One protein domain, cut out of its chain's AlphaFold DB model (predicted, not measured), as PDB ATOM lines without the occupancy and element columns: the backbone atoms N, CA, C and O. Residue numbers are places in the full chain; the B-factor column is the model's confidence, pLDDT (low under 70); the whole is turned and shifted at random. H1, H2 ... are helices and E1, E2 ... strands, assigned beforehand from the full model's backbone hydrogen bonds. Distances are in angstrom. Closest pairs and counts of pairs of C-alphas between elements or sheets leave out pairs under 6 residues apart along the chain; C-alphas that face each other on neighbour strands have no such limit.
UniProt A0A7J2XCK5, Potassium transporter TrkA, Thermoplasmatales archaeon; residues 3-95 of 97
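Overview. This is residues 3 to 95 of the 97 residues of the protein "Potassium transporter TrkA" of Thermoplasmatales archaeon (UniProt A0A7J2XCK5). A small antiparallel sheet, order E2 E1 E3, lies at one end of an elongated shape, and the long helix H3 extends away from it, with short H1 and H2 between; residues 80 to 95 stick out. The printed part has 93 residues, in order H1 E1 E2 E3 H2 H3, class mixed. It is loose, radius of gyration of the C-alphas 16.8 A, spanning 61 by 31 by 22 A.

Along the chain. E1, residues 13 to 21, runs 23.9 A from (9.738, -50.716, -46.601); E2 is 24 to 29, E3 42 to 46. H1 is 7 to 10, H2 49 to 57. H3, 62 to 93, runs 46.8 A to (-6.229, -58.995, -70.854).

Arrangement. E1 and E2 form a hairpin; N 19 and O 26 are 2.9 A apart. E1 and E3 are antiparallel; N 15 and O 44 are 2.8 A apart. H1 touches H3 at residues 68 to 76 alone, closest C-alphas Glu 10 and Met 72, 4.5 A. In H2 and H3 every O i to N i+4 pair is within hydrogen-bond range; H1 is too short for one.

Size, cuts and confidence. The printed part has no cut. The link E2 to E3, 12 residues, is long. No printed residue is under 70 in pLDDT.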
ATOM      1  N   ARG A   3       8.058 -53.569 -36.363       96.44
ATOM      2  CA  ARG A   3       6.620 -53.862 -36.530       96.44
ATOM      3  C   ARG A   3       5.681 -52.929 -35.763       96.44
ATOM      4  O   ARG A   3       4.516 -52.814 -36.112       96.44
ATOM      5  N   GLU A   4       6.164 -52.302 -34.693       96.81
ATOM      6  CA  GLU A   4       5.357 -51.385 -33.876       96.81
ATOM      7  C   GLU A   4       5.227 -50.014 -34.547       96.81
ATOM      8  O   GLU A   4       4.294 -49.284 -34.239       96.81
ATOM      9  N   LEU A   5       6.133 -49.689 -35.476       95.62
ATOM     10  CA  LEU A   5       6.140 -48.423 -36.208       95.62
ATOM     11  C   LEU A   5       5.152 -48.404 -37.375       95.62
ATOM     12  O   LEU A   5       4.830 -47.327 -37.853       95.62
ATOM     13  N   LYS A   6       4.699 -49.578 -37.838       97.00
ATOM     14  CA  LYS A   6       3.720 -49.730 -38.930       97.00
ATOM     15  C   LYS A   6       4.091 -48.971 -40.213       97.00
ATOM     16  O   LYS A   6       3.213 -48.513 -40.932       97.00
ATOM     17  N   LEU A   7       5.386 -48.855 -40.515       97.25
ATOM     18  CA  LEU A   7       5.868 -48.142 -41.706       97.25
ATOM     19  C   LEU A   7       5.342 -48.762 -43.008       97.25
ATOM     20  O   LEU A   7       5.104 -48.054 -43.979       97.25
ATOM     21  N   ASP A   8       5.082 -50.069 -43.008       96.12
ATOM     22  CA  ASP A   8       4.439 -50.776 -44.114       96.12
ATOM     23  C   ASP A   8       3.026 -50.254 -44.396       96.12
ATOM     24  O   ASP A   8       2.592 -50.272 -45.545       96.12
ATOM     25  N   LYS A   9       2.319 -49.754 -43.377       97.94
ATOM     26  CA  LYS A   9       1.011 -49.111 -43.535       97.94
ATOM     27  C   LYS A   9       1.106 -47.681 -44.046       97.94
ATOM     28  O   LYS A   9       0.107 -47.181 -44.524       97.94
ATOM     29  N   GLU A  10       2.282 -47.065 -43.977       98.19
ATOM     30  CA  GLU A  10       2.605 -45.779 -44.612       98.19
ATOM     31  C   GLU A  10       3.229 -45.977 -46.013       98.19
ATOM     32  O   GLU A  10       3.716 -45.031 -46.624       98.19
ATOM     33  N   GLY A  11       3.293 -47.219 -46.516       97.69
ATOM     34  CA  GLY A  11       3.878 -47.537 -47.823       97.69
ATOM     35  C   GLY A  11       5.405 -47.595 -47.839       97.69
ATOM     36  O   GLY A  11       6.014 -47.560 -48.909       97.69
ATOM     37  N   ILE A  12       6.037 -47.690 -46.667       98.19
ATOM     38  CA  ILE A  12       7.490 -47.628 -46.504       98.19
ATOM     39  C   ILE A  12       8.042 -48.991 -46.076       98.19
ATOM     40  O   ILE A  12       7.717 -49.535 -45.021       98.19
ATOM     41  N   LEU A  13       8.968 -49.512 -46.876       97.75
ATOM     42  CA  LEU A  13       9.738 -50.716 -46.601       97.75
ATOM     43  C   LEU A  13      11.145 -50.356 -46.123       97.75
ATOM     44  O   LEU A  13      11.880 -49.646 -46.806       97.75
ATOM     45  N   VAL A  14      11.563 -50.903 -44.980       98.00
ATOM     46  CA  VAL A  14      12.954 -50.794 -44.514       98.00
ATOM     47  C   VAL A  14      13.774 -51.931 -45.122       98.00
ATOM     48  O   VAL A  14      13.601 -53.092 -44.758       98.00
ATOM     49  N   LEU A  15      14.683 -51.594 -46.032       98.19
ATOM     50  CA  LEU A  15      15.551 -52.547 -46.726       98.19
ATOM     51  C   LEU A  15      16.785 -52.912 -45.901       98.19
ATOM     52  O   LEU A  15      17.224 -54.063 -45.907       98.19
ATOM     53  N   ALA A  16      17.354 -51.933 -45.196       98.31
ATOM     54  CA  ALA A  16      18.549 -52.135 -44.391       98.31
ATOM     55  C   ALA A  16      18.713 -51.085 -43.292       98.31
ATOM     56  O   ALA A  16      18.108 -50.012 -43.330       98.31
ATOM     57  N   ILE A  17      19.578 -51.393 -42.327       98.44
ATOM     58  CA  ILE A  17      19.987 -50.483 -41.259       98.44
ATOM     59  C   ILE A  17      21.514 -50.473 -41.179       98.44
ATOM     60  O   ILE A  17      22.131 -51.523 -40.995       98.44
ATOM     61  N   TYR A  18      22.111 -49.287 -41.263       98.31
ATOM     62  CA  TYR A  18      23.497 -49.055 -40.867       98.31
ATOM     63  C   TYR A  18      23.532 -48.554 -39.427       98.31
ATOM     64  O   TYR A  18      22.857 -47.581 -39.079       98.31
ATOM     65  N   ARG A  19      24.337 -49.205 -38.588       97.69
ATOM     66  CA  ARG A  19      24.473 -48.891 -37.164       97.69
ATOM     67  C   ARG A  19      25.929 -48.689 -36.796       97.69
ATOM     68  O   ARG A  19      26.746 -49.587 -36.976       97.69
ATOM     69  N   LYS A  20      26.242 -47.557 -36.172       96.31
ATOM     70  CA  LYS A  20      27.573 -47.331 -35.600       96.31
ATOM     71  C   LYS A  20      27.744 -48.083 -34.282       96.31
ATOM     72  O   LYS A  20      26.889 -48.008 -33.400       96.31
ATOM     73  N   ALA A  21      28.879 -48.757 -34.134       91.81
ATOM     74  CA  ALA A  21      29.328 -49.405 -32.908       91.81
ATOM     75  C   ALA A  21      30.772 -48.961 -32.620       91.81
ATOM     76  O   ALA A  21      31.744 -49.576 -33.051       91.81
ATOM     77  N   GLY A  22      30.924 -47.828 -31.930       90.88
ATOM     78  CA  GLY A  22      32.235 -47.206 -31.732       90.88
ATOM     79  C   GLY A  22      32.818 -46.697 -33.053       90.88
ATOM     80  O   GLY A  22      32.237 -45.815 -33.684       90.88
ATOM     81  N   LYS A  23      33.977 -47.236 -33.452       93.69
ATOM     82  CA  LYS A  23      34.630 -46.910 -34.733       93.69
ATOM     83  C   LYS A  23      34.150 -47.781 -35.898       93.69
ATOM     84  O   LYS A  23      34.490 -47.483 -37.037       93.69
ATOM     85  N   GLU A  24      33.387 -48.833 -35.617       95.75
ATOM     86  CA  GLU A  24      32.897 -49.775 -36.621       95.75
ATOM     87  C   GLU A  24      31.467 -49.440 -37.059       95.75
ATOM     88  O   GLU A  24      30.711 -48.759 -36.354       95.75
ATOM     89  N   GLU A  25      31.087 -49.947 -38.231       95.56
ATOM     90  CA  GLU A  25      29.732 -49.866 -38.766       95.56
ATOM     91  C   GLU A  25      29.200 -51.278 -39.025       95.56
ATOM     92  O   GLU A  25      29.829 -52.095 -39.692       95.56
ATOM     93  N   MET A  26      28.029 -51.563 -38.469       96.88
ATOM     94  CA  MET A  26      27.288 -52.799 -38.660       96.88
ATOM     95  C   MET A  26      26.211 -52.579 -39.721       96.88
ATOM     96  O   MET A  26      25.463 -51.603 -39.653       96.88
ATOM     97  N   TYR A  27      26.090 -53.525 -40.650       97.31
ATOM     98  CA  TYR A  27      25.024 -53.565 -41.647       97.31
ATOM     99  C   TYR A  27      24.021 -54.672 -41.314       97.31
ATOM    100  O   TYR A  27      24.394 -55.837 -41.175       97.31
ATOM    101  N   ILE A  28      22.744 -54.311 -41.196       97.69
ATOM    102  CA  ILE A  28      21.633 -55.241 -40.979       97.69
ATOM    103  C   ILE A  28      20.755 -55.205 -42.232       97.69
ATOM    104  O   ILE A  28      19.973 -54.271 -42.411       97.69
ATOM    105  N   GLY A  29      20.901 -56.201 -43.106       97.50
ATOM    106  CA  GLY A  29      20.077 -56.353 -44.309       97.50
ATOM    107  C   GLY A  29      18.744 -57.043 -44.017       97.50
ATOM    108  O   GLY A  29      18.679 -57.900 -43.135       97.50
ATOM    109  N   ALA A  30      17.697 -56.670 -44.761       96.88
ATOM    110  CA  ALA A  30      16.341 -57.219 -44.658       96.88
ATOM    111  C   ALA A  30      15.871 -57.399 -43.195       96.88
ATOM    112  O   ALA A  30      15.567 -58.518 -42.761       96.88
ATOM    113  N   PRO A  31      15.865 -56.315 -42.393       97.25
ATOM    114  CA  PRO A  31      15.563 -56.403 -40.973       97.25
ATOM    115  C   PRO A  31      14.131 -56.903 -40.753       97.25
ATOM    116  O   PRO A  31      13.177 -56.464 -41.393       97.25
ATOM    117  N   ARG A  32      13.969 -57.825 -39.805       96.19
ATOM    118  CA  ARG A  32      12.664 -58.396 -39.451       96.19
ATOM    119  C   ARG A  32      11.900 -57.484 -38.496       96.19
ATOM    120  O   ARG A  32      12.486 -56.620 -37.845       96.19
ATOM    121  N   GLY A  33      10.592 -57.706 -38.354       96.00
ATOM    122  CA  GLY A  33       9.720 -56.865 -37.525       96.00
ATOM    123  C   GLY A  33      10.103 -56.784 -36.038       96.00
ATOM    124  O   GLY A  33       9.733 -55.828 -35.360       96.00
ATOM    125  N   ASP A  34      10.851 -57.755 -35.516       97.19
ATOM    126  CA  ASP A  34      11.414 -57.765 -34.163       97.19
ATOM    127  C   ASP A  34      12.701 -56.939 -34.007       97.19
ATOM    128  O   ASP A  34      13.072 -56.620 -32.875       97.19
ATOM    129  N   THR A  35      13.323 -56.518 -35.110       97.00
ATOM    130  CA  THR A  35      14.500 -55.643 -35.109       97.00
ATOM    131  C   THR A  35      14.189 -54.338 -34.374       97.00
ATOM    132  O   THR A  35      13.168 -53.679 -34.602       97.00
ATOM    133  N   VAL A  36      15.077 -53.957 -33.456       97.00
ATOM    134  CA  VAL A  36      14.981 -52.715 -32.683       97.00
ATOM    135  C   VAL A  36      15.877 -51.666 -33.330       97.00
ATOM    136  O   VAL A  36      17.094 -51.861 -33.388       97.00
ATOM    137  N   ILE A  37      15.281 -50.563 -33.786       95.69
ATOM    138  CA  ILE A  37      16.011 -49.360 -34.210       95.69
ATOM    139  C   ILE A  37      16.569 -48.660 -32.969       95.69
ATOM    140  O   ILE A  37      15.924 -48.624 -31.920       95.69
ATOM    141  N   LYS A  38      17.768 -48.101 -33.095       95.75
ATOM    142  CA  LYS A  38      18.441 -47.300 -32.077       95.75
ATOM    143  C   LYS A  38      18.684 -45.885 -32.595       95.75
ATOM    144  O   LYS A  38      18.762 -45.651 -33.797       95.75
ATOM    145  N   SER A  39      18.828 -44.941 -31.668       93.75
ATOM    146  CA  SER A  39      19.258 -43.586 -32.020       93.75
ATOM    147  C   SER A  39      20.598 -43.631 -32.760       93.75
ATOM    148  O   SER A  39      21.499 -44.371 -32.361       93.75
ATOM    149  N   GLY A  40      20.713 -42.856 -33.841       94.38
ATOM    150  CA  GLY A  40      21.894 -42.824 -34.706       94.38
ATOM    151  C   GLY A  40      21.940 -43.905 -35.793       94.38
ATOM    152  O   GLY A  40      22.851 -43.866 -36.621       94.38
ATOM    153  N   ASP A  41      20.980 -44.834 -35.825       97.38
ATOM    154  CA  ASP A  41      20.810 -45.727 -36.970       97.38
ATOM    155  C   ASP A  41      20.489 -44.919 -38.234       97.38
ATOM    156  O   ASP A  41      19.703 -43.970 -38.204       97.38
ATOM    157  N   LYS A  42      21.058 -45.336 -39.366       97.06
ATOM    158  CA  LYS A  42      20.637 -44.876 -40.692       97.06
ATOM    159  C   LYS A  42      19.822 -45.973 -41.351       97.06
ATOM    160  O   LYS A  42      20.313 -47.086 -41.533       97.06
ATOM    161  N   LEU A  43      18.592 -45.648 -41.715       97.19
ATOM    162  CA  LEU A  43      17.700 -46.567 -42.400       97.19
ATOM    163  C   LEU A  43      17.800 -46.371 -43.909       97.19
ATOM    164  O   LEU A  43      17.812 -45.241 -44.394       97.19
ATOM    165  N   ILE A  44      17.840 -47.480 -44.638       97.81
ATOM    166  CA  ILE A  44      17.636 -47.504 -46.082       97.81
ATOM    167  C   ILE A  44      16.188 -47.908 -46.313       97.81
ATOM    168  O   ILE A  44      15.806 -49.037 -45.998       97.81
ATOM    169  N   CYS A  45      15.394 -46.978 -46.831       97.44
ATOM    170  CA  CYS A  45      13.965 -47.156 -47.041       97.44
ATOM    171  C   CYS A  45      13.618 -47.141 -48.532       97.44
ATOM    172  O   CYS A  45      14.285 -46.483 -49.328       97.44
ATOM    173  N   TYR A  46      12.548 -47.843 -48.883       97.56
ATOM    174  CA  TYR A  46      11.907 -47.821 -50.192       97.56
ATOM    175  C   TYR A  46      10.416 -47.538 -50.019       97.56
ATOM    176  O   TYR A  46       9.810 -48.028 -49.070       97.56
ATOM    177  N   GLY A  47       9.831 -46.756 -50.917       97.06
ATOM    178  CA  GLY A  47       8.442 -46.317 -50.834       97.06
ATOM    179  C   GLY A  47       8.221 -45.014 -51.605       97.06
ATOM    180  O   GLY A  47       9.166 -44.507 -52.222       97.06
ATOM    181  N   PRO A  48       6.997 -44.462 -51.575       96.88
ATOM    182  CA  PRO A  48       6.689 -43.177 -52.196       96.88
ATOM    183  C   PRO A  48       7.591 -42.052 -51.667       96.88
ATOM    184  O   PRO A  48       7.857 -41.977 -50.465       96.88
ATOM    185  N   GLU A  49       8.037 -41.145 -52.549       96.00
ATOM    186  CA  GLU A  49       8.910 -40.025 -52.152       96.00
ATOM    187  C   GLU A  49       8.263 -39.177 -51.049       96.00
ATOM    188  O   GLU A  49       8.929 -38.827 -50.074       96.00
ATOM    189  N   SER A  50       6.967 -38.877 -51.175       94.88
ATOM    190  CA  SER A  50       6.211 -38.090 -50.195       94.88
ATOM    191  C   SER A  50       6.217 -38.738 -48.812       94.88
ATOM    192  O   SER A  50       6.540 -38.070 -47.830       94.88
ATOM    193  N   ALA A  51       5.951 -40.045 -48.742       97.00
ATOM    194  CA  ALA A  51       5.937 -40.809 -47.499       97.00
ATOM    195  C   ALA A  51       7.330 -40.844 -46.846       97.00
ATOM    196  O   ALA A  51       7.470 -40.552 -45.657       97.00
ATOM    197  N   ILE A  52       8.390 -41.114 -47.622       97.50
ATOM    198  CA  ILE A  52       9.775 -41.111 -47.115       97.50
ATOM    199  C   ILE A  52      10.172 -39.717 -46.615       97.50
ATOM    200  O   ILE A  52      10.778 -39.589 -45.548       97.50
ATOM    201  N   ARG A  53       9.832 -38.667 -47.370       96.31
ATOM    202  CA  ARG A  53      10.128 -37.281 -47.000       96.31
ATOM    203  C   ARG A  53       9.407 -36.899 -45.710       96.31
ATOM    204  O   ARG A  53      10.067 -36.383 -44.809       96.31
ATOM    205  N   SER A  54       8.110 -37.192 -45.603       96.00
ATOM    206  CA  SER A  54       7.312 -36.958 -44.393       96.00
ATOM    207  C   SER A  54       7.936 -37.668 -43.188       96.00
ATOM    208  O   SER A  54       8.338 -37.017 -42.224       96.00
ATOM    209  N   LEU A  55       8.202 -38.975 -43.306       96.88
ATOM    210  CA  LEU A  55       8.854 -39.762 -42.256       96.88
ATOM    211  C   LEU A  55      10.206 -39.174 -41.815       96.88
ATOM    212  O   LEU A  55      10.527 -39.204 -40.628       96.88
ATOM    213  N   SER A  56      11.005 -38.648 -42.750       95.94
ATOM    214  CA  SER A  56      12.334 -38.095 -42.450       95.94
ATOM    215  C   SER A  56      12.306 -36.787 -41.654       95.94
ATOM    216  O   SER A  56      13.284 -36.463 -40.978       95.94
ATOM    217  N   MET A  57      11.200 -36.043 -41.730       95.94
ATOM    218  CA  MET A  57      11.015 -34.764 -41.038       95.94
ATOM    219  C   MET A  57      10.106 -34.886 -39.813       95.94
ATOM    220  O   MET A  57      10.106 -33.984 -38.976       95.94
ATOM    221  N   ARG A  58       9.371 -35.999 -39.691       96.31
ATOM    222  CA  ARG A  58       8.395 -36.248 -38.633       96.31
ATOM    223  C   ARG A  58       8.997 -36.101 -37.242       96.31
ATOM    224  O   ARG A  58       9.952 -36.789 -36.867       96.31
ATOM    225  N   ILE A  59       8.387 -35.236 -36.439       95.19
ATOM    226  CA  ILE A  59       8.830 -34.951 -35.073       95.19
ATOM    227  C   ILE A  59       7.956 -35.707 -34.079       95.19
ATOM    228  O   ILE A  59       6.742 -35.802 -34.221       95.19
ATOM    229  N   ARG A  60       8.574 -36.222 -33.015       94.50
ATOM    230  CA  ARG A  60       7.851 -36.861 -31.913       94.50
ATOM    231  C   ARG A  60       6.814 -35.916 -31.291       94.50
ATOM    232  O   ARG A  60       7.146 -34.799 -30.905       94.50
ATOM    233  N   GLY A  61       5.612 -36.437 -31.048       97.25
ATOM    234  CA  GLY A  61       4.527 -35.758 -30.341       97.25
ATOM    235  C   GLY A  61       3.250 -35.748 -31.174       97.25
ATOM    236  O   GLY A  61       3.222 -36.318 -32.256       97.25
ATOM    237  N   LYS A  62       2.220 -35.041 -30.693       97.56
ATOM    238  CA  LYS A  62       0.883 -35.039 -31.315       97.56
ATOM    239  C   LYS A  62       0.896 -34.728 -32.814       97.56
ATOM    240  O   LYS A  62       0.140 -35.337 -33.552       97.56
ATOM    241  N   ALA A  63       1.743 -33.792 -33.249       96.94
ATOM    242  CA  ALA A  63       1.866 -33.443 -34.665       96.94
ATOM    243  C   ALA A  63       2.371 -34.634 -35.496       96.94
ATOM    244  O   ALA A  63       1.730 -35.005 -36.468       96.94
ATOM    245  N   GLY A  64       3.445 -35.299 -35.061       97.69
ATOM    246  CA  GLY A  64       3.932 -36.499 -35.738       97.69
ATOM    247  C   GLY A  64       2.974 -37.686 -35.640       97.69
ATOM    248  O   GLY A  64       2.905 -38.482 -36.569       97.69
ATOM    249  N   ASP A  65       2.214 -37.807 -34.550       97.69
ATOM    250  CA  ASP A  65       1.180 -38.841 -34.433       97.69
ATOM    251  C   ASP A  65       0.072 -38.619 -35.483       97.69
ATOM    252  O   ASP A  65      -0.360 -39.574 -36.124       97.69
ATOM    253  N   MET A  66      -0.320 -37.363 -35.731       97.94
ATOM    254  CA  MET A  66      -1.245 -37.013 -36.818       97.94
ATOM    255  C   MET A  66      -0.633 -37.261 -38.202       97.94
ATOM    256  O   MET A  66      -1.273 -37.898 -39.030       97.94
ATOM    257  N   GLU A  67       0.618 -36.847 -38.440       97.88
ATOM    258  CA  GLU A  67       1.327 -37.123 -39.704       97.88
ATOM    259  C   GLU A  67       1.402 -38.634 -39.995       97.88
ATOM    260  O   GLU A  67       1.338 -39.057 -41.147       97.88
ATOM    261  N   HIS A  68       1.534 -39.468 -38.957       97.81
ATOM    262  CA  HIS A  68       1.494 -40.925 -39.082       97.81
ATOM    263  C   HIS A  68       0.114 -41.440 -39.507       97.81
ATOM    264  O   HIS A  68       0.026 -42.301 -40.380       97.81
ATOM    265  N   GLU A  69      -0.958 -40.933 -38.900       98.19
ATOM    266  CA  GLU A  69      -2.329 -41.306 -39.267       98.19
ATOM    267  C   GLU A  69      -2.673 -40.882 -40.698       98.19
ATOM    268  O   GLU A  69      -3.206 -41.690 -41.460       98.19
ATOM    269  N   GLU A  70      -2.297 -39.663 -41.087       97.75
ATOM    270  CA  GLU A  70      -2.479 -39.143 -42.444       97.75
ATOM    271  C   GLU A  70      -1.716 -39.987 -43.473       97.75
ATOM    272  O   GLU A  70      -2.307 -40.437 -44.453       97.75
ATOM    273  N   ALA A  71      -0.439 -40.297 -43.220       98.00
ATOM    274  CA  ALA A  71       0.364 -41.127 -44.119       98.00
ATOM    275  C   ALA A  71      -0.209 -42.547 -44.293       98.00
ATOM    276  O   ALA A  71      -0.150 -43.110 -45.388       98.00
ATOM    277  N   MET A  72      -0.785 -43.132 -43.234       98.19
ATOM    278  CA  MET A  72      -1.461 -44.431 -43.337       98.19
ATOM    279  C   MET A  72      -2.721 -44.366 -44.206       98.19
ATOM    280  O   MET A  72      -3.001 -45.301 -44.958       98.19
ATOM    281  N   GLU A  73      -3.488 -43.284 -44.101       98.25
ATOM    282  CA  GLU A  73      -4.697 -43.097 -44.899       98.25
ATOM    283  C   GLU A  73      -4.368 -42.833 -46.375       98.25
ATOM    284  O   GLU A  73      -4.982 -43.425 -47.264       98.25
ATOM    285  N   GLU A  74      -3.351 -42.015 -46.652       97.50
ATOM    286  CA  GLU A  74      -2.856 -41.781 -48.011       97.50
ATOM    287  C   GLU A  74      -2.402 -43.081 -48.685       97.50
ATOM    288  O   GLU A  74      -2.779 -43.355 -49.828       97.50
ATOM    289  N   GLU A  75      -1.639 -43.915 -47.974       98.12
ATOM    290  CA  GLU A  75      -1.207 -45.216 -48.484       98.12
ATOM    291  C   GLU A  75      -2.389 -46.159 -48.723       98.12
ATOM    292  O   GLU A  75      -2.415 -46.858 -49.738       98.12
ATOM    293  N   ARG A  76      -3.382 -46.182 -47.823       98.12
ATOM    294  CA  ARG A  76      -4.594 -46.994 -48.001       98.12
ATOM    295  C   ARG A  76      -5.303 -46.623 -49.304       98.12
ATOM    296  O   ARG A  76      -5.581 -47.502 -50.116       98.12
ATOM    297  N   ILE A  77      -5.529 -45.329 -49.531       98.06
ATOM    298  CA  ILE A  77      -6.160 -44.818 -50.756       98.06
ATOM    299  C   ILE A  77      -5.308 -45.150 -51.990       98.06
ATOM    300  O   ILE A  77      -5.855 -45.518 -53.033       98.06
ATOM    301  N   ARG A  78      -3.976 -45.026 -51.898       96.31
ATOM    302  CA  ARG A  78      -3.059 -45.373 -52.996       96.31
ATOM    303  C   ARG A  78      -3.177 -46.850 -53.371       96.31
ATOM    304  O   ARG A  78      -3.344 -47.145 -54.551       96.31
ATOM    305  N   ARG A  79      -3.152 -47.756 -52.387       96.12
ATOM    306  CA  ARG A  79      -3.287 -49.205 -52.615       96.12
ATOM    307  C   ARG A  79      -4.611 -49.574 -53.252       96.12
ATOM    308  O   ARG A  79      -4.613 -50.320 -54.219       96.12
ATOM    309  N   GLU A  80      -5.715 -49.007 -52.774       97.81
ATOM    310  CA  GLU A  80      -7.036 -49.261 -53.361       97.81
ATOM    311  C   GLU A  80      -7.088 -48.859 -54.841       97.81
ATOM    312  O   GLU A  80      -7.668 -49.566 -55.663       97.81
ATOM    313  N   ARG A  81      -6.447 -47.742 -55.210       97.12
ATOM    314  CA  ARG A  81      -6.334 -47.328 -56.617       97.12
ATOM    315  C   ARG A  81      -5.487 -48.298 -57.434       97.12
ATOM    316  O   ARG A  81      -5.916 -48.689 -58.515       97.12
ATOM    317  N   GLU A  82      -4.331 -48.699 -56.913       95.56
ATOM    318  CA  GLU A  82      -3.441 -49.662 -57.571       95.56
ATOM    319  C   GLU A  82      -4.133 -51.020 -57.778       95.56
ATOM    320  O   GLU A  82      -4.071 -51.578 -58.870       95.56
ATOM    321  N   GLU A  83      -4.863 -51.519 -56.778       96.44
ATOM    322  CA  GLU A  83      -5.646 -52.759 -56.862       96.44
ATOM    323  C   GLU A  83      -6.742 -52.665 -57.935       96.44
ATOM    324  O   GLU A  83      -6.833 -53.536 -58.803       96.44
ATOM    325  N   MET A  84      -7.524 -51.578 -57.953       97.00
ATOM    326  CA  MET A  84      -8.543 -51.353 -58.988       97.00
ATOM    327  C   MET A  84      -7.944 -51.282 -60.401       97.00
ATOM    328  O   MET A  84      -8.551 -51.772 -61.359       97.00
ATOM    329  N   GLU A  85      -6.771 -50.663 -60.552       96.62
ATOM    330  CA  GLU A  85      -6.058 -50.589 -61.828       96.62
ATOM    331  C   GLU A  85      -5.564 -51.963 -62.284       96.62
ATOM    332  O   GLU A  85      -5.780 -52.323 -63.444       96.62
ATOM    333  N   VAL A  86      -4.971 -52.750 -61.382       95.75
ATOM    334  CA  VAL A  86      -4.527 -54.122 -61.665       95.75
ATOM    335  C   VAL A  86      -5.709 -54.983 -62.098       95.75
ATOM    336  O   VAL A  86      -5.673 -55.546 -63.192       95.75
ATOM    337  N   GLU A  87      -6.805 -55.003 -61.334       95.75
ATOM    338  CA  GLU A  87      -8.004 -55.762 -61.706       95.75
ATOM    339  C   GLU A  87      -8.579 -55.322 -63.058       95.75
ATOM    340  O   GLU A  87      -9.071 -56.133 -63.849       95.75
ATOM    341  N   ARG A  88      -8.574 -54.011 -63.335       95.38
ATOM    342  CA  ARG A  88      -9.036 -53.477 -64.619       95.38
ATOM    343  C   ARG A  88      -8.160 -53.982 -65.764       95.38
ATOM    344  O   ARG A  88      -8.709 -54.382 -66.788       95.38
ATOM    345  N   MET A  89      -6.839 -53.971 -65.604       94.44
ATOM    346  CA  MET A  89      -5.896 -54.456 -66.615       94.44
ATOM    347  C   MET A  89      -6.005 -55.972 -66.825       94.44
ATOM    348  O   MET A  89      -5.984 -56.424 -67.967       94.44
ATOM    349  N   GLU A  90      -6.205 -56.749 -65.759       94.44
ATOM    350  CA  GLU A  90      -6.444 -58.196 -65.838       94.44
ATOM    351  C   GLU A  90      -7.763 -58.530 -66.552       94.44
ATOM    352  O   GLU A  90      -7.812 -59.415 -67.404       94.44
ATOM    353  N   ARG A  91      -8.846 -57.786 -66.291       93.25
ATOM    354  CA  ARG A  91     -10.117 -57.963 -67.024       93.25
ATOM    355  C   ARG A  91      -9.977 -57.660 -68.519       93.25
ATOM    356  O   ARG A  91     -10.570 -58.356 -69.344       93.25
ATOM    357  N   LEU A  92      -9.199 -56.634 -68.872       91.81
ATOM    358  CA  LEU A  92      -8.922 -56.289 -70.269       91.81
ATOM    359  C   LEU A  92      -8.061 -57.352 -70.963       91.81
ATOM    360  O   LEU A  92      -8.312 -57.646 -72.126       91.81
ATOM    361  N   SER A  93      -7.087 -57.952 -70.271       87.75
ATOM    362  CA  SER A  93      -6.229 -58.995 -70.854       87.75
ATOM    363  C   SER A  93      -6.947 -60.334 -71.062       87.75
ATOM    364  O   SER A  93      -6.546 -61.114 -71.923       87.75
ATOM    365  N   LEU A  94      -8.025 -60.590 -70.311       84.94
ATOM    366  CA  LEU A  94      -8.874 -61.782 -70.426       84.94
ATOM    367  C   LEU A  94     -10.011 -61.647 -71.457       84.94
ATOM    368  O   LEU A  94     -10.687 -62.636 -71.747       84.94
ATOM    369  N   SER A  95     -10.241 -60.452 -72.005       73.00
ATOM    370  CA  SER A  95     -11.256 -60.231 -73.039       73.00
ATOM    371  C   SER A  95     -10.643 -60.522 -74.420       73.00
ATOM    372  O   SER A  95      -9.710 -59.816 -74.806       73.00
TER     373      SER A  95